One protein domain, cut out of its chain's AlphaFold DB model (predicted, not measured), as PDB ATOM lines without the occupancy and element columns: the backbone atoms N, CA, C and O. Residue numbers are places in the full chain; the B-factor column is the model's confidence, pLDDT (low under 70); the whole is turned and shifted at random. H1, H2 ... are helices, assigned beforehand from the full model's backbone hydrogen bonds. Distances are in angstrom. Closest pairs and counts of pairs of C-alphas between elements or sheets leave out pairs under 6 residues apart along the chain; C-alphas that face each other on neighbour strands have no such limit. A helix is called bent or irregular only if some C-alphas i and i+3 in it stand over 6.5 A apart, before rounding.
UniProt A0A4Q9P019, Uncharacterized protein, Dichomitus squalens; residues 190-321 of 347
ATOM      1  N   PHE A 190     186.821 295.303 265.791       80.06
ATOM      2  CA  PHE A 190     187.447 296.111 266.835       80.06
ATOM      3  C   PHE A 190     186.506 297.125 267.511       80.06
ATOM      4  O   PHE A 190     186.502 297.157 268.745       80.06
ATOM      5  N   PRO A 191     185.679 297.921 266.797       83.88
ATOM      6  CA  PRO A 191     184.811 298.902 267.455       83.88
ATOM      7  C   PRO A 191     183.774 298.247 268.379       83.88
ATOM      8  O   PRO A 191     183.493 298.772 269.457       83.88
ATOM      9  N   THR A 192     183.259 297.073 268.010       85.19
ATOM     10  CA  THR A 192     182.299 296.322 268.829       85.19
ATOM     11  C   THR A 192     182.950 295.791 270.103       85.19
ATOM     12  O   THR A 192     182.390 295.949 271.186       85.19
ATOM     13  N   LEU A 193     184.163 295.236 270.008       89.06
ATOM     14  CA  LEU A 193     184.889 294.732 271.177       89.06
ATOM     15  C   LEU A 193     185.207 295.852 272.178       89.06
ATOM     16  O   LEU A 193     184.971 295.695 273.375       89.06
ATOM     17  N   PHE A 194     185.688 297.004 271.699       91.81
ATOM     18  CA  PHE A 194     185.946 298.157 272.568       91.81
ATOM     19  C   PHE A 194     184.671 298.672 273.235       91.81
ATOM     20  O   PHE A 194     184.702 299.000 274.420       91.81
ATOM     21  N   ARG A 195     183.543 298.691 272.517       92.12
ATOM     22  CA  ARG A 195     182.250 299.104 273.074       92.12
ATOM     23  C   ARG A 195     181.796 298.189 274.211       92.12
ATOM     24  O   ARG A 195     181.304 298.700 275.215       92.12
ATOM     25  N   VAL A 196     182.010 296.877 274.082       92.81
ATOM     26  CA  VAL A 196     181.711 295.889 275.133       92.81
ATOM     27  C   VAL A 196     182.650 296.053 276.329       92.81
ATOM     28  O   VAL A 196     182.188 296.100 277.466       92.81
ATOM     29  N   LEU A 197     183.957 296.219 276.100       94.62
ATOM     30  CA  LEU A 197     184.934 296.397 277.184       94.62
ATOM     31  C   LEU A 197     184.729 297.706 277.964       94.62
ATOM     32  O   LEU A 197     184.907 297.735 279.180       94.62
ATOM     33  N   LEU A 198     184.333 298.781 277.279       95.69
ATOM     34  CA  LEU A 198     184.067 300.087 277.890       95.69
ATOM     35  C   LEU A 198     182.662 300.206 278.493       95.69
ATOM     36  O   LEU A 198     182.401 301.172 279.208       95.69
ATOM     37  N   PHE A 199     181.786 299.216 278.286       96.00
ATOM     38  CA  PHE A 199     180.429 299.232 278.827       96.00
ATOM     39  C   PHE A 199     180.416 299.212 280.361       96.00
ATOM     40  O   PHE A 199     179.749 300.031 280.982       96.00
ATOM     41  N   MET A 200     181.215 298.344 280.993       96.44
ATOM     42  CA  MET A 200     181.283 298.271 282.460       96.44
ATOM     43  C   MET A 200     181.831 299.559 283.100       96.44
ATOM     44  O   MET A 200     181.180 300.094 284.003       96.44
ATOM     45  N   PRO A 201     182.969 300.122 282.639       97.19
ATOM     46  CA  PRO A 201     183.413 301.446 283.072       97.19
ATOM     47  C   PRO A 201     182.361 302.540 282.864       97.19
ATOM     48  O   PRO A 201     182.204 303.403 283.729       97.19
ATOM     49  N   TRP A 202     181.621 302.496 281.751       97.38
ATOM     50  CA  TRP A 202     180.537 303.434 281.481       97.38
ATOM     51  C   TRP A 202     179.396 303.305 282.498       97.38
ATOM     52  O   TRP A 202     179.016 304.315 283.084       97.38
ATOM     53  N   CYS A 203     178.923 302.095 282.815       97.94
ATOM     54  CA  CYS A 203     177.893 301.872 283.840       97.94
ATOM     55  C   CYS A 203     178.311 302.416 285.216       97.94
ATOM     56  O   CYS A 203     177.520 303.071 285.899       97.94
ATOM     57  N   ILE A 204     179.572 302.197 285.612       98.12
ATOM     58  CA  ILE A 204     180.128 302.742 286.861       98.12
ATOM     59  C   ILE A 204     180.135 304.275 286.814       98.12
ATOM     60  O   ILE A 204     179.762 304.919 287.796       98.12
ATOM     61  N   ALA A 205     180.526 304.869 285.682       97.75
ATOM     62  CA  ALA A 205     180.519 306.318 285.499       97.75
ATOM     63  C   ALA A 205     179.098 306.901 285.566       97.75
ATOM     64  O   ALA A 205     178.896 307.915 286.231       97.75
ATOM     65  N   VAL A 206     178.110 306.243 284.953       97.75
ATOM     66  CA  VAL A 206     176.693 306.633 285.024       97.75
ATOM     67  C   VAL A 206     176.205 306.607 286.474       97.75
ATOM     68  O   VAL A 206     175.721 307.630 286.966       97.75
ATOM     69  N   GLY A 207     176.426 305.512 287.206       97.94
ATOM     70  CA  GLY A 207     176.070 305.419 288.627       97.94
ATOM     71  C   GLY A 207     176.772 306.468 289.499       97.94
ATOM     72  O   GLY A 207     176.151 307.081 290.374       97.94
ATOM     73  N   ALA A 208     178.046 306.757 289.220       98.12
ATOM     74  CA  ALA A 208     178.785 307.828 289.884       98.12
ATOM     75  C   ALA A 208     178.176 309.208 289.591       98.12
ATOM     76  O   ALA A 208     178.053 310.032 290.497       98.12
ATOM     77  N   THR A 209     177.764 309.482 288.349       97.44
ATOM     78  CA  THR A 209     177.112 310.755 288.008       97.44
ATOM     79  C   THR A 209     175.738 310.903 288.638       97.44
ATOM     80  O   THR A 209     175.472 311.958 289.206       97.44
ATOM     81  N   ILE A 210     174.910 309.855 288.635       96.69
ATOM     82  CA  ILE A 210     173.598 309.846 289.300       96.69
ATOM     83  C   ILE A 210     173.749 310.214 290.780       96.69
ATOM     84  O   ILE A 210     173.008 311.041 291.306       96.69
ATOM     85  N   THR A 211     174.731 309.617 291.456       96.81
ATOM     86  CA  THR A 211     174.899 309.768 292.906       96.81
ATOM     87  C   THR A 211     175.649 311.042 293.304       96.81
ATOM     88  O   THR A 211     175.296 311.657 294.312       96.81
ATOM     89  N   LEU A 212     176.673 311.450 292.544       97.38
ATOM     90  CA  LEU A 212     177.605 312.522 292.928       97.38
ATOM     91  C   LEU A 212     177.474 313.804 292.097       97.38
ATOM     92  O   LEU A 212     177.833 314.872 292.595       97.38
ATOM     93  N   PHE A 213     177.023 313.726 290.843       96.81
ATOM     94  CA  PHE A 213     177.006 314.854 289.898       96.81
ATOM     95  C   PHE A 213     175.762 314.844 288.990       96.81
ATOM     96  O   PHE A 213     175.904 314.839 287.764       96.81
ATOM     97  N   PRO A 214     174.543 314.886 289.555       95.25
ATOM     98  CA  PRO A 214     173.311 314.714 288.783       95.25
ATOM     99  C   PRO A 214     173.146 315.755 287.664       95.25
ATOM    100  O   PRO A 214     172.664 315.422 286.593       95.25
ATOM    101  N   ALA A 215     173.672 316.974 287.835       93.81
ATOM    102  CA  ALA A 215     173.666 318.017 286.800       93.81
ATOM    103  C   ALA A 215     174.445 317.669 285.509       93.81
ATOM    104  O   ALA A 215     174.342 318.385 284.519       93.81
ATOM    105  N   HIS A 216     175.270 316.617 285.519       95.69
ATOM    106  CA  HIS A 216     176.077 316.193 284.367       95.69
ATOM    107  C   HIS A 216     175.594 314.877 283.752       95.69
ATOM    108  O   HIS A 216     176.252 314.349 282.850       95.69
ATOM    109  N   ILE A 217     174.473 314.335 284.229       95.00
ATOM    110  CA  ILE A 217     173.983 313.027 283.801       95.00
ATOM    111  C   ILE A 217     173.673 313.004 282.304       95.00
ATOM    112  O   ILE A 217     174.035 312.044 281.634       95.00
ATOM    113  N   GLU A 218     173.129 314.095 281.752       94.06
ATOM    114  CA  GLU A 218     172.797 314.192 280.329       94.06
ATOM    115  C   GLU A 218     174.014 313.930 279.441       94.06
ATOM    116  O   GLU A 218     173.977 313.141 278.495       94.06
ATOM    117  N   ARG A 219     175.140 314.547 279.808       94.44
ATOM    118  CA  ARG A 219     176.393 314.422 279.073       94.44
ATOM    119  C   ARG A 219     176.976 313.015 279.187       94.44
ATOM    120  O   ARG A 219     177.554 312.538 278.222       94.44
ATOM    121  N   VAL A 220     176.864 312.341 280.328       96.25
ATOM    122  CA  VAL A 220     177.488 311.015 280.511       96.25
ATOM    123  C   VAL A 220     176.612 309.883 279.973       96.25
ATOM    124  O   VAL A 220     177.117 308.932 279.374       96.25
ATOM    125  N   VAL A 221     175.299 309.995 280.137       95.69
ATOM    126  CA  VAL A 221     174.343 308.964 279.732       95.69
ATOM    127  C   VAL A 221     174.062 309.047 278.232       95.69
ATOM    128  O   VAL A 221     174.211 308.047 277.534       95.69
ATOM    129  N   PHE A 222     173.748 310.234 277.704       93.56
ATOM    130  CA  PHE A 222     173.266 310.363 276.324       93.56
ATOM    131  C   PHE A 222     174.356 310.725 275.303       93.56
ATOM    132  O   PHE A 222     174.216 310.388 274.131       93.56
ATOM    133  N   SER A 223     175.482 311.333 275.704       93.81
ATOM    134  CA  SER A 223     176.543 311.713 274.743       93.81
ATOM    135  C   SER A 223     177.454 310.559 274.312       93.81
ATOM    136  O   SER A 223     178.270 310.732 273.409       93.81
ATOM    137  N   THR A 224     177.389 309.409 274.978       92.31
ATOM    138  CA  THR A 224     178.356 308.313 274.793       92.31
ATOM    139  C   THR A 224     178.004 307.377 273.639       92.31
ATOM    140  O   THR A 224     178.807 306.519 273.283       92.31
ATOM    141  N   GLY A 225     176.816 307.532 273.045       92.62
ATOM    142  CA  GLY A 225     176.339 306.695 271.943       92.62
ATOM    143  C   GLY A 225     175.890 305.292 272.363       92.62
ATOM    144  O   GLY A 225     175.529 304.490 271.500       92.62
ATOM    145  N   TYR A 226     175.889 304.980 273.668       92.50
ATOM    146  CA  TYR A 226     175.306 303.739 274.189       92.50
ATOM    147  C   TYR A 226     173.782 303.732 274.086       92.50
ATOM    148  O   TYR A 226     173.210 302.683 273.804       92.50
ATOM    149  N   ILE A 227     173.153 304.897 274.235       92.38
ATOM    150  CA  ILE A 227     171.714 305.097 274.052       92.38
ATOM    151  C   ILE A 227     171.484 305.708 272.662       92.38
ATOM    152  O   ILE A 227     172.202 306.646 272.294       92.38
ATOM    153  N   PRO A 228     170.529 305.187 271.871       89.19
ATOM    154  CA  PRO A 228     170.229 305.733 270.553       89.19
ATOM    155  C   PRO A 228     169.751 307.185 270.661       89.19
ATOM    156  O   PRO A 228     168.998 307.544 271.561       89.19
ATOM    157  N   SER A 229     170.195 308.028 269.728       88.19
ATOM    158  CA  SER A 229     169.652 309.380 269.569       88.19
ATOM    159  C   SER A 229     168.273 309.316 268.896       88.19
ATOM    160  O   SER A 229     168.098 308.490 267.997       88.19
ATOM    161  N   PRO A 230     167.313 310.187 269.255       91.19
ATOM    162  CA  PRO A 230     167.435 311.347 270.149       91.19
ATOM    163  C   PRO A 230     167.347 310.993 271.643       91.19
ATOM    164  O   PRO A 230     166.703 310.017 272.023       91.19
ATOM    165  N   SER A 231     167.974 311.809 272.499       88.50
ATOM    166  CA  SER A 231     167.856 311.657 273.954       88.50
ATOM    167  C   SER A 231     166.388 311.774 274.382       88.50
ATOM    168  O   SER A 231     165.710 312.701 273.935       88.50
ATOM    169  N   PRO A 232     165.879 310.875 275.244       89.81
ATOM    170  CA  PRO A 232     164.522 310.983 275.753       89.81
ATOM    171  C   PRO A 232     164.364 312.285 276.545       89.81
ATOM    172  O   PRO A 232     165.211 312.638 277.364       89.81
ATOM    173  N   GLU A 233     163.253 312.981 276.319       89.31
ATOM    174  CA  GLU A 233     162.892 314.213 277.024       89.31
ATOM    175  C   GLU A 233     161.626 314.005 277.874       89.31
ATOM    176  O   GLU A 233     160.821 313.097 277.627       89.31
ATOM    177  N   GLY A 234     161.455 314.840 278.905       89.12
ATOM    178  CA  GLY A 234     160.251 314.876 279.741       89.12
ATOM    179  C   GLY A 234     159.932 313.538 280.420       89.12
ATOM    180  O   GLY A 234     160.795 312.905 281.032       89.12
ATOM    181  N   ALA A 235     158.683 313.082 280.297       86.38
ATOM    182  CA  ALA A 235     158.196 311.868 280.957       86.38
ATOM    183  C   ALA A 235     158.934 310.584 280.528       86.38
ATOM    184  O   ALA A 235     159.087 309.670 281.334       86.38
ATOM    185  N   ARG A 236     159.446 310.511 279.288       89.12
ATOM    186  CA  ARG A 236     160.231 309.347 278.830       89.12
ATOM    187  C   ARG A 236     161.578 309.264 279.542       89.12
ATOM    188  O   ARG A 236     161.998 308.180 279.932       89.12
ATOM    189  N   ARG A 237     162.223 310.417 279.757       91.50
ATOM    190  CA  ARG A 237     163.463 310.521 280.545       91.50
ATOM    191  C   ARG A 237     163.223 310.094 281.988       91.50
ATOM    192  O   ARG A 237     164.037 309.383 282.565       91.50
ATOM    193  N   PHE A 238     162.081 310.493 282.544       91.06
ATOM    194  CA  PHE A 238     161.658 310.071 283.871       91.06
ATOM    195  C   PHE A 238     161.462 308.547 283.970       91.06
ATOM    196  O   PHE A 238     162.052 307.941 284.861       91.06
ATOM    197  N   SER A 239     160.717 307.929 283.042       90.12
ATOM    198  CA  SER A 239     160.508 306.467 283.010       90.12
ATOM    199  C   SER A 239     161.839 305.724 282.964       90.12
ATOM    200  O   SER A 239     162.110 304.883 283.820       90.12
ATOM    201  N   PHE A 240     162.723 306.145 282.054       92.94
ATOM    202  CA  PHE A 240     164.058 305.576 281.914       92.94
ATOM    203  C   PHE A 240     164.830 305.571 283.242       92.94
ATOM    204  O   PHE A 240     165.369 304.540 283.646       92.94
ATOM    205  N   PHE A 241     164.864 306.700 283.959       93.62
ATOM    206  CA  PHE A 241     165.561 306.771 285.244       93.62
ATOM    207  C   PHE A 241     164.832 306.036 286.366       93.62
ATOM    208  O   PHE A 241     165.494 305.518 287.262       93.62
ATOM    209  N   SER A 242     163.504 305.960 286.336       91.62
ATOM    210  CA  SER A 242     162.751 305.210 287.343       91.62
ATOM    211  C   SER A 242     163.042 303.710 287.303       91.62
ATOM    212  O   SER A 242     163.095 303.082 288.355       91.62
ATOM    213  N   GLU A 243     163.313 303.166 286.116       92.69
ATOM    214  CA  GLU A 243     163.628 301.750 285.921       92.69
ATOM    215  C   GLU A 243     165.116 301.467 286.182       92.69
ATOM    216  O   GLU A 243     165.466 300.542 286.908       92.69
ATOM    217  N   THR A 244     166.008 302.307 285.644       95.12
ATOM    218  CA  THR A 244     167.446 301.978 285.551       95.12
ATOM    219  C   THR A 244     168.342 302.654 286.594       95.12
ATOM    220  O   THR A 244     169.441 302.168 286.876       95.12
ATOM    221  N   ALA A 245     167.931 303.779 287.198       95.12
ATOM    222  CA  ALA A 245     168.840 304.567 288.041       95.12
ATOM    223  C   ALA A 245     169.314 303.800 289.282       95.12
ATOM    224  O   ALA A 245     170.465 303.955 289.702       95.12
ATOM    225  N   TYR A 246     168.442 302.963 289.853       95.00
ATOM    226  CA  TYR A 246     168.781 302.118 290.995       95.00
ATOM    227  C   TYR A 246     169.883 301.112 290.646       95.00
ATOM    228  O   TYR A 246     170.858 300.981 291.389       95.00
ATOM    229  N   GLU A 247     169.779 300.456 289.492       96.31
ATOM    230  CA  GLU A 247     170.753 299.462 289.036       96.31
ATOM    231  C   GLU A 247     172.132 300.090 288.823       96.31
ATOM    232  O   GLU A 247     173.131 299.599 289.353       96.31
ATOM    233  N   TYR A 248     172.198 301.238 288.141       97.25
ATOM    234  CA  TYR A 248     173.457 301.963 287.957       97.25
ATOM    235  C   TYR A 248     174.064 302.424 289.285       97.25
ATOM    236  O   TYR A 248     175.277 302.303 289.490       97.25
ATOM    237  N   ALA A 249     173.241 302.922 290.212       96.75
ATOM    238  CA  ALA A 249     173.700 303.310 291.541       96.75
ATOM    239  C   ALA A 249     174.258 302.108 292.325       96.75
ATOM    240  O   ALA A 249     175.304 302.237 292.970       96.75
ATOM    241  N   MET A 250     173.623 300.935 292.229       97.00
ATOM    242  CA  MET A 250     174.138 299.706 292.836       97.00
ATOM    243  C   MET A 250     175.466 299.271 292.218       97.00
ATOM    244  O   MET A 250     176.402 298.975 292.960       97.00
ATOM    245  N   ILE A 251     175.582 299.263 290.885       97.31
ATOM    246  CA  ILE A 251     176.827 298.901 290.184       97.31
ATOM    247  C   ILE A 251     177.978 299.790 290.667       97.31
ATOM    248  O   ILE A 251     179.059 299.297 291.001       97.31
ATOM    249  N   PHE A 252     177.739 301.099 290.775       98.19
ATOM    250  CA  PHE A 252     178.715 302.040 291.316       98.19
ATOM    251  C   PHE A 252     179.074 301.744 292.783       98.19
ATOM    252  O   PHE A 252     180.257 301.733 293.136       98.19
ATOM    253  N   ALA A 253     178.090 301.451 293.636       97.75
ATOM    254  CA  ALA A 253     178.333 301.107 295.037       97.75
ATOM    255  C   ALA A 253     179.165 299.820 295.190       97.75
ATOM    256  O   ALA A 253     180.119 299.794 295.971       97.75
ATOM    257  N   VAL A 254     178.862 298.778 294.410       98.06
ATOM    258  CA  VAL A 254     179.637 297.525 294.393       98.06
ATOM    259  C   VAL A 254     181.066 297.779 293.913       98.06
ATOM    260  O   VAL A 254     182.006 297.269 294.523       98.06
ATOM    261  N   ALA A 255     181.262 298.619 292.893       98.19
ATOM    262  CA  ALA A 255     182.597 298.999 292.429       98.19
ATOM    263  C   ALA A 255     183.410 299.727 293.519       98.19
ATOM    264  O   ALA A 255     184.594 299.434 293.702       98.19
ATOM    265  N   LEU A 256     182.782 300.622 294.293       97.81
ATOM    266  CA  LEU A 256     183.427 301.282 295.436       97.81
ATOM    267  C   LEU A 256     183.814 300.294 296.542       97.81
ATOM    268  O   LEU A 256     184.905 300.397 297.108       97.81
ATOM    269  N   ILE A 257     182.940 299.333 296.848       97.81
ATOM    270  CA  ILE A 257     183.218 298.276 297.828       97.81
ATOM    271  C   ILE A 257     184.383 297.403 297.343       97.81
ATOM    272  O   ILE A 257     185.324 297.157 298.098       97.81
ATOM    273  N   GLY A 258     184.372 296.998 296.071       97.56
ATOM    274  CA  GLY A 258     185.461 296.247 295.447       97.56
ATOM    275  C   GLY A 258     186.797 296.989 295.517       97.56
ATOM    276  O   GLY A 258     187.812 296.393 295.873       97.56
ATOM    277  N   LEU A 259     186.798 298.305 295.275       97.50
ATOM    278  CA  LEU A 259     187.993 299.142 295.412       97.50
ATOM    279  C   LEU A 259     188.519 299.170 296.857       97.50
ATOM    280  O   LEU A 259     189.731 299.108 297.062       97.50
ATOM    281  N   ALA A 260     187.631 299.218 297.853       97.31
ATOM    282  CA  ALA A 260     188.010 299.153 299.265       97.31
ATOM    283  C   ALA A 260     188.614 297.805 299.668       97.31
ATOM    284  O   ALA A 260     189.525 297.781 300.495       97.31
ATOM    285  N   PHE A 261     188.177 296.706 299.054       98.12
ATOM    286  CA  PHE A 261     188.803 295.398 299.252       98.12
ATOM    287  C   PHE A 261     190.145 295.266 298.523       98.12
ATOM    288  O   PHE A 261     191.093 294.732 299.094       98.12
ATOM    289  N   ALA A 262     190.250 295.771 297.291       98.19
ATOM    290  CA  ALA A 262     191.477 295.695 296.500       98.19
ATOM    291  C   ALA A 262     192.600 296.575 297.073       98.19
ATOM    292  O   ALA A 262     193.768 296.186 297.079       98.19
ATOM    293  N   SER A 263     192.257 297.768 297.566       98.06
ATOM    294  CA  SER A 263     193.198 298.662 298.234       98.06
ATOM    295  C   SER A 263     192.497 299.458 299.339       98.06
ATOM    296  O   SER A 263     191.867 300.479 299.054       98.06
ATOM    297  N   PRO A 264     192.631 299.061 300.617       97.50
ATOM    298  CA  PRO A 264     191.877 299.686 301.705       97.50
ATOM    299  C   PRO A 264     192.227 301.164 301.884       97.50
ATOM    300  O   PRO A 264     191.349 301.979 302.160       97.50
ATOM    301  N   THR A 265     193.491 301.545 301.678       97.81
ATOM    302  CA  THR A 265     193.926 302.942 301.796       97.81
ATOM    303  C   THR A 265     193.242 303.831 300.760       97.81
ATOM    304  O   THR A 265     192.650 304.847 301.124       97.81
ATOM    305  N   TRP A 266     193.278 303.442 299.482       97.94
ATOM    306  CA  TRP A 266     192.644 304.213 298.410       97.94
ATOM    307  C   TRP A 266     191.125 304.146 298.488       97.94
ATOM    308  O   TRP A 266     190.465 305.172 298.337       97.94
ATOM    309  N   GLY A 267     190.573 302.974 298.793       96.88
ATOM    310  CA  GLY A 267     189.137 302.794 298.932       96.88
ATOM    311  C   GLY A 267     188.542 303.675 300.018       96.88
ATOM    312  O   GLY A 267     187.564 304.356 299.747       96.88
ATOM    313  N   ILE A 268     189.156 303.764 301.206       97.44
ATOM    314  CA  ILE A 268     188.662 304.649 302.276       97.44
ATOM    315  C   ILE A 268     188.705 306.121 301.842       97.44
ATOM    316  O   ILE A 268     187.753 306.857 302.107       97.44
ATOM    317  N   ILE A 269     189.772 306.560 301.163       98.12
ATOM    318  CA  ILE A 269     189.899 307.945 300.680       98.12
ATOM    319  C   ILE A 269     188.808 308.259 299.649       98.12
ATOM    320  O   ILE A 269     188.105 309.262 299.784       98.12
ATOM    321  N   VAL A 270     188.644 307.397 298.641       97.88
ATOM    322  CA  VAL A 270     187.630 307.564 297.590       97.88
ATOM    323  C   VAL A 270     186.231 307.510 298.193       97.88
ATOM    324  O   VAL A 270     185.411 308.376 297.907       97.88
ATOM    325  N   TRP A 271     185.970 306.564 299.093       97.88
ATOM    326  CA  TRP A 271     184.678 306.418 299.755       97.88
ATOM    327  C   TRP A 271     184.327 307.646 300.600       97.88
ATOM    328  O   TRP A 271     183.218 308.165 300.494       97.88
ATOM    329  N   ALA A 272     185.279 308.179 301.374       98.00
ATOM    330  CA  ALA A 272     185.087 309.412 302.140       98.00
ATOM    331  C   ALA A 272     184.808 310.619 301.230       98.00
ATOM    332  O   ALA A 272     183.945 311.444 301.542       98.00
ATOM    333  N   PHE A 273     185.497 310.710 300.088       98.12
ATOM    334  CA  PHE A 273     185.252 311.757 299.098       98.12
ATOM    335  C   PHE A 273     183.859 311.632 298.464       98.12
ATOM    336  O   PHE A 273     183.124 312.621 298.413       98.12
ATOM    337  N   CYS A 274     183.471 310.428 298.037       98.12
ATOM    338  CA  CYS A 274     182.149 310.139 297.480       98.12
ATOM    339  C   CYS A 274     181.041 310.439 298.494       98.12
ATOM    340  O   CYS A 274     180.103 311.155 298.162       98.12
ATOM    341  N   ALA A 275     181.177 309.988 299.742       97.56
ATOM    342  CA  ALA A 275     180.212 310.266 300.804       97.56
ATOM    343  C   ALA A 275     180.098 311.770 301.095       97.56
ATOM    344  O   ALA A 275     178.993 312.304 301.191       97.56
ATOM    345  N   GLY A 276     181.226 312.484 301.180       97.56
ATOM    346  CA  GLY A 276     181.234 313.935 301.373       97.56
ATOM    347  C   GLY A 276     180.546 314.682 300.230       97.56
ATOM    348  O   GLY A 276     179.756 315.595 300.478       97.56
ATOM    349  N   ARG A 277     180.795 314.271 298.981       97.44
ATOM    350  CA  ARG A 277     180.146 314.845 297.794       97.44
ATOM    351  C   ARG A 277     178.661 314.532 297.728       97.44
ATOM    352  O   ARG A 277     177.885 315.449 297.486       97.44
ATOM    353  N   PHE A 278     178.278 313.290 297.999       96.62
ATOM    354  CA  PHE A 278     176.885 312.873 298.077       96.62
ATOM    355  C   PHE A 278     176.130 313.739 299.091       96.62
ATOM    356  O   PHE A 278     175.178 314.429 298.738       96.62
ATOM    357  N   VAL A 279     176.618 313.816 300.333       96.25
ATOM    358  CA  VAL A 279     175.993 314.650 301.370       96.25
ATOM    359  C   VAL A 279     175.932 316.114 300.939       96.25
ATOM    360  O   VAL A 279     174.897 316.745 301.109       96.25
ATOM    361  N   TRP A 280     176.998 316.663 300.354       96.56
ATOM    362  CA  TRP A 280     177.007 318.052 299.891       96.56
ATOM    363  C   TRP A 280     175.914 318.337 298.854       96.56
ATOM    364  O   TRP A 280     175.161 319.298 299.010       96.56
ATOM    365  N   VAL A 281     175.820 317.505 297.817       95.06
ATOM    366  CA  VAL A 281     174.863 317.678 296.714       95.06
ATOM    367  C   VAL A 281     173.430 317.521 297.210       95.06
ATOM    368  O   VAL A 281     172.597 318.392 296.965       95.06
ATOM    369  N   TRP A 282     173.155 316.465 297.973       94.06
ATOM    370  CA  TRP A 282     171.794 316.138 298.396       94.06
ATOM    371  C   TRP A 282     171.305 316.970 299.587       94.06
ATOM    372  O   TRP A 282     170.110 317.205 299.705       94.06
ATOM    373  N   VAL A 283     172.194 317.488 300.445       92.75
ATOM    374  CA  VAL A 283     171.805 318.444 301.505       92.75
ATOM    375  C   VAL A 283     171.576 319.845 300.940       92.75
ATOM    376  O   VAL A 283     170.708 320.566 301.431       92.75
ATOM    377  N   ALA A 284     172.353 320.258 299.934       90.50
ATOM    378  CA  ALA A 284     172.138 321.538 299.258       90.50
ATOM    379  C   ALA A 284     170.835 321.545 298.445       90.50
ATOM    380  O   ALA A 284     170.220 322.599 298.265       90.50
ATOM    381  N   TYR A 285     170.406 320.370 297.995       89.31
ATOM    382  CA  TYR A 285     169.144 320.179 297.310       89.31
ATOM    383  C   TYR A 285     167.968 320.328 298.288       89.31
ATOM    384  O   TYR A 285     167.607 319.423 299.034       89.31
ATOM    385  N   SER A 286     167.377 321.520 298.309       79.94
ATOM    386  CA  SER A 286     166.090 321.779 298.957       79.94
ATOM    387  C   SER A 286     165.039 321.905 297.866       79.94
ATOM    388  O   SER A 286     165.178 322.766 296.999       79.94
ATOM    389  N   VAL A 287     163.992 321.079 297.919       76.19
ATOM    390  CA  VAL A 287     162.822 321.222 297.040       76.19
ATOM    391  C   VAL A 287     162.126 322.522 297.432       76.19
ATOM    392  O   VAL A 287     161.362 322.554 298.395       76.19
ATOM    393  N   LYS A 288     162.497 323.625 296.774       66.62
ATOM    394  CA  LYS A 288     162.042 324.961 297.170       66.62
ATOM    395  C   LYS A 288     160.601 325.235 296.759       66.62
ATOM    396  O   LYS A 288     159.934 325.954 297.485       66.62
ATOM    397  N   ASP A 289     160.097 324.580 295.716       67.06
ATOM    398  CA  ASP A 289     158.748 324.815 295.208       67.06
ATOM    399  C   ASP A 289     158.114 323.494 294.749       67.06
ATOM    400  O   ASP A 289     158.459 322.949 293.704       67.06
ATOM    401  N   MET A 290     157.192 322.954 295.555       68.56
ATOM    402  CA  MET A 290     156.378 321.778 295.188       68.56
ATOM    403  C   MET A 290     155.219 322.143 294.242       68.56
ATOM    404  O   MET A 290     154.617 321.269 293.618       68.56
ATOM    405  N   CYS A 291     154.887 323.431 294.134       70.94
ATOM    406  CA  CYS A 291     153.887 323.924 293.195       70.94
ATOM    407  C   CYS A 291     154.498 323.936 291.784       70.94
ATOM    408  O   CYS A 291     155.604 324.434 291.605       70.94
ATOM    409  N   CYS A 292     153.790 323.392 290.791       74.06
ATOM    410  CA  CYS A 292     154.245 323.232 289.393       74.06
ATOM    411  C   CYS A 292     155.263 322.107 289.143       74.06
ATOM    412  O   CYS A 292     155.950 322.090 288.124       74.06
ATOM    413  N   PHE A 293     155.315 321.122 290.036       74.06
ATOM    414  CA  PHE A 293     156.230 319.992 289.921       74.06
ATOM    415  C   PHE A 293     156.093 319.212 288.595       74.06
ATOM    416  O   PHE A 293     157.097 318.877 287.979       74.06
ATOM    417  N   HIS A 294     154.865 318.999 288.102       74.06
ATOM    418  CA  HIS A 294     154.591 318.241 286.870       74.06
ATOM    419  C   HIS A 294     155.294 318.805 285.624       74.06
ATOM    420  O   HIS A 294     155.747 318.049 284.773       74.06
ATOM    421  N   GLU A 295     155.412 320.129 285.513       80.12
ATOM    422  CA  GLU A 295     156.028 320.768 284.344       80.12
ATOM    423  C   GLU A 295     157.561 320.639 284.342       80.12
ATOM    424  O   GLU A 295     158.209 320.776 283.304       80.12
ATOM    425  N   ARG A 296     158.151 320.353 285.507       79.62
ATOM    426  CA  ARG A 296     159.604 320.270 285.689       79.62
ATOM    427  C   ARG A 296     160.132 318.835 285.668       79.62
ATOM    428  O   ARG A 296     161.331 318.636 285.456       79.62
ATOM    429  N   VAL A 297     159.252 317.837 285.806       83.19
ATOM    430  CA  VAL A 297     159.617 316.414 285.708       83.19
ATOM    431  C   VAL A 297     160.274 316.130 284.355       83.19
ATOM    432  O   VAL A 297     159.713 316.407 283.296       83.19
ATOM    433  N   GLY A 298     161.485 315.571 284.390       83.62
ATOM    434  CA  GLY A 298     162.273 315.261 283.196       83.62
ATOM    435  C   GLY A 298     163.008 316.451 282.569       83.62
ATOM    436  O   GLY A 298     163.717 316.249 281.583       83.62
ATOM    437  N   LYS A 299     162.875 317.665 283.124       88.31
ATOM    438  CA  LYS A 299     163.678 318.839 282.740       88.31
ATOM    439  C   LYS A 299     164.855 319.061 283.686       88.31
ATOM    440  O   LYS A 299     165.928 319.443 283.233       88.31
ATOM    441  N   ASP A 300     164.651 318.808 284.978       91.00
ATOM    442  CA  ASP A 300     165.720 318.768 285.974       91.00
ATOM    443  C   ASP A 300     165.951 317.320 286.435       91.00
ATOM    444  O   ASP A 300     165.060 316.644 286.968       91.00
ATOM    445  N   ASP A 301     167.164 316.825 286.205       92.38
ATOM    446  CA  ASP A 301     167.557 315.471 286.587       92.38
ATOM    447  C   ASP A 301     167.617 315.292 288.103       92.38
ATOM    448  O   ASP A 301     167.335 314.200 288.594       92.38
ATOM    449  N   MET A 302     167.945 316.343 288.865       92.25
ATOM    450  CA  MET A 302     167.938 316.252 290.327       92.25
ATOM    451  C   MET A 302     166.527 316.056 290.864       92.25
ATOM    452  O   MET A 302     166.329 315.216 291.741       92.25
ATOM    453  N   GLU A 303     165.552 316.794 290.329       90.31
ATOM    454  CA  GLU A 303     164.142 316.648 290.706       90.31
ATOM    455  C   GLU A 303     163.629 315.253 290.357       90.31
ATOM    456  O   GLU A 303     163.031 314.579 291.198       90.31
ATOM    457  N   THR A 304     163.959 314.784 289.156       90.62
ATOM    458  CA  THR A 304     163.614 313.445 288.670       90.62
ATOM    459  C   THR A 304     164.194 312.352 289.573       90.62
ATOM    460  O   THR A 304     163.455 311.502 290.067       90.62
ATOM    461  N   LEU A 305     165.495 312.392 289.864       92.56
ATOM    462  CA  LEU A 305     166.153 311.396 290.714       92.56
ATOM    463  C   LEU A 305     165.672 311.463 292.167       92.56
ATOM    464  O   LEU A 305     165.500 310.425 292.805       92.56
ATOM    465  N   ALA A 306     165.409 312.661 292.697       91.25
ATOM    466  CA  ALA A 306     164.880 312.826 294.047       91.25
ATOM    467  C   ALA A 306     163.512 312.146 294.217       91.25
ATOM    468  O   ALA A 306     163.252 311.568 295.276       91.25
ATOM    469  N   LEU A 307     162.652 312.170 293.193       87.88
ATOM    470  CA  LEU A 307     161.384 311.429 293.204       87.88
ATOM    471  C   LEU A 307     161.593 309.926 293.219       87.88
ATOM    472  O   LEU A 307     160.969 309.246 294.032       87.88
ATOM    473  N   VAL A 308     162.456 309.434 292.324       89.94
ATOM    474  CA  VAL A 308     162.749 308.003 292.188       89.94
ATOM    475  C   VAL A 308     163.249 307.464 293.529       89.94
ATOM    476  O   VAL A 308     162.709 306.490 294.043       89.94
ATOM    477  N   VAL A 309     164.193 308.167 294.165       90.00
ATOM    478  CA  VAL A 309     164.725 307.800 295.490       90.00
ATOM    479  C   VAL A 309     163.680 307.926 296.595       90.00
ATOM    480  O   VAL A 309     163.675 307.133 297.532       90.00
ATOM    481  N   SER A 310     162.783 308.911 296.510       87.94
ATOM    482  CA  SER A 310     161.739 309.087 297.523       87.94
ATOM    483  C   SER A 310     160.747 307.922 297.553       87.94
ATOM    484  O   SER A 310     159.986 307.835 298.519       87.94
ATOM    485  N   GLY A 311     160.713 307.065 296.519       79.62
ATOM    486  CA  GLY A 311     159.855 305.877 296.452       79.62
ATOM    487  C   GLY A 311     158.369 306.190 296.627       79.62
ATOM    488  O   GLY A 311     157.556 305.310 296.904       79.62
ATOM    489  N   ARG A 312     157.997 307.470 296.529       68.75
ATOM    490  CA  ARG A 312     156.617 307.894 296.675       68.75
ATOM    491  C   ARG A 312     155.902 307.375 295.452       68.75
ATOM    492  O   ARG A 312     156.311 307.692 294.341       68.75
ATOM    493  N   ASN A 313     154.844 306.601 295.686       68.12
ATOM    494  CA  ASN A 313     153.910 306.175 294.656       68.12
ATOM    495  C   ASN A 313     153.593 307.382 293.769       68.12
ATOM    496  O   ASN A 313     152.887 308.299 294.190       68.12
ATOM    497  N   LEU A 314     154.174 307.412 292.570       67.50
ATOM    498  CA  LEU A 314     153.994 308.497 291.607       67.50
ATOM    499  C   LEU A 314     152.514 308.675 291.297       67.50
ATOM    500  O   LEU A 314     152.049 309.793 291.134       67.50
ATOM    501  N   THR A 315     151.765 307.575 291.350       65.50
ATOM    502  CA  THR A 315     150.306 307.530 291.301       65.50
ATOM    503  C   THR A 315     149.653 308.428 292.352       65.50
ATOM    504  O   THR A 315     148.745 309.178 292.016       65.50
ATOM    505  N   ASN A 316     150.149 308.450 293.592       67.00
ATOM    506  CA  ASN A 316     149.646 309.342 294.638       67.00
ATOM    507  C   ASN A 316     150.061 310.798 294.412       67.00
ATOM    508  O   ASN A 316     149.307 311.695 294.770       67.00
ATOM    509  N   ILE A 317     151.229 311.049 293.815       66.56
ATOM    510  CA  ILE A 317     151.680 312.411 293.490       66.56
ATOM    511  C   ILE A 317     150.848 312.981 292.338       66.56
ATOM    512  O   ILE A 317     150.369 314.105 292.440       66.56
ATOM    513  N   VAL A 318     150.614 312.189 291.288       65.38
ATOM    514  CA  VAL A 318     149.763 312.555 290.150       65.38
ATOM    515  C   VAL A 318     148.306 312.705 290.598       65.38
ATOM    516  O   VAL A 318     147.651 313.667 290.216       65.38
ATOM    517  N   ALA A 319     147.803 311.826 291.475       62.53
ATOM    518  CA  ALA A 319     146.439 311.919 292.002       62.53
ATOM    519  C   ALA A 319     146.236 313.085 292.990       62.53
ATOM    520  O   ALA A 319     145.142 313.641 293.064       62.53
ATOM    521  N   GLN A 320     147.266 313.479 293.748       63.78
ATOM    522  CA  GLN A 320     147.214 314.658 294.627       63.78
ATOM    523  C   GLN A 320     147.465 315.974 293.880       63.78
ATOM    524  O   GLN A 320     147.248 317.052 294.444       63.78
ATOM    525  N   GLN A 321     147.896 315.921 292.619       59.69
ATOM    526  CA  GLN A 321     148.149 317.111 291.824       59.69
ATOM    527  C   GLN A 321     146.839 317.694 291.274       59.69
ATOM    528  O   GLN A 321     146.283 317.263 290.271       59.69
TER     529      GLN A 321
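What this domain is: This is residues 190 to 321 of the 347 residues of an uncharacterized protein of Dichomitus squalens (UniProt A0A4Q9P019). Helices H3b and H4 form a hairpin that opens as a V, and H1b crosses H3b and reaches H4 with its end, making a triangle with them. H2 folds back beside H1b, H6 packs on H2 and H3a, and H1a, H5 and H7 touch no helix. The printed part has 132 residues with seven named helices, H1 to H7 in order along the chain, and no named strand; the class is all helix. It is only just compact, close to loose, with a radius of gyration of the C-alphas of 16.4 A, and spans 48 by 37 by 21 A.

Where its parts are: H1, residues 190 to 212, begins with C-alpha 190 at (187.447, 296.111, 266.835). By its hydrogen bonds it was assigned as one helix, but it is bent: C-alphas 197 and 200 are 6.7 A apart, and its arms are H1a, residues 190 to 197, and H1b, residues 200 to 212, 18.1 A long. H2, residues 214 to 221, is irregular, with C-alphas 215 and 218 7.6 A apart. H3, residues 235 to 262, also assigned as one helix by its hydrogen bonds, is bent: C-alphas 243 and 246 are 7.2 A apart, and its arms are H3a, residues 235 to 243, 12.5 A, and H3b, residues 246 to 262, 24.2 A. H4, residues 264 to 284, is 29.5 A long and begins at C-alpha 264 (191.877, 299.686, 301.705). H5 is residues 293 to 296, H6 residues 301 to 310, 13.9 A, and H7 residues 314 to 320, ending at C-alpha 320 (147.214, 314.658, 294.627).

How they stand to each other: H1a and H1b stand at a steep tilt of 49 degrees. H1b and H3b touch about perpendicular, at 75 degrees; their closest C-alphas, those of Gly 207 and Ala 249, are 4.3 A apart. H1b and H2 form a helical hairpin at a shallow tilt of 18 degrees, closest at the C-alphas of Thr 209 and Ile 217, 5.7 A. With residues 211 to 212 alone, H1b touches H4; the closest C-alphas are those of Leu 212 and Phe 278, 5.2 A. H3b and H4 form a helical hairpin at a shallow tilt of 32 degrees, only just short of steep, closest at the C-alphas of Ala 260 and Gly 267, 3.8 A. H6 touches H2, closest at the C-alphas of Pro 214 and Met 302, 5.8 A, and H3a, at those of Ser 242 and Val 308, 5.6 A. H7 is only just apart from H6, closest at 8.1 A. Every O i to N i+4 pair is within hydrogen-bond range in H1a, H1b, H3a, H3b, H4, H6 and H7, and 2 of 4 are in H2; H5 is too short for such a pair.

The domain as a whole: The two C-alphas farthest apart, those of Phe 190 and Gln 320, are 52.3 A apart. The printed part has no cut. The link from H2 to H3, 13 residues, is long. Residues 261 to 266, of which 264 to 266 belong to H4, stand free. The mean pLDDT of the printed part is 90.1, with residues 288 to 290 and 312 to 321 under 70.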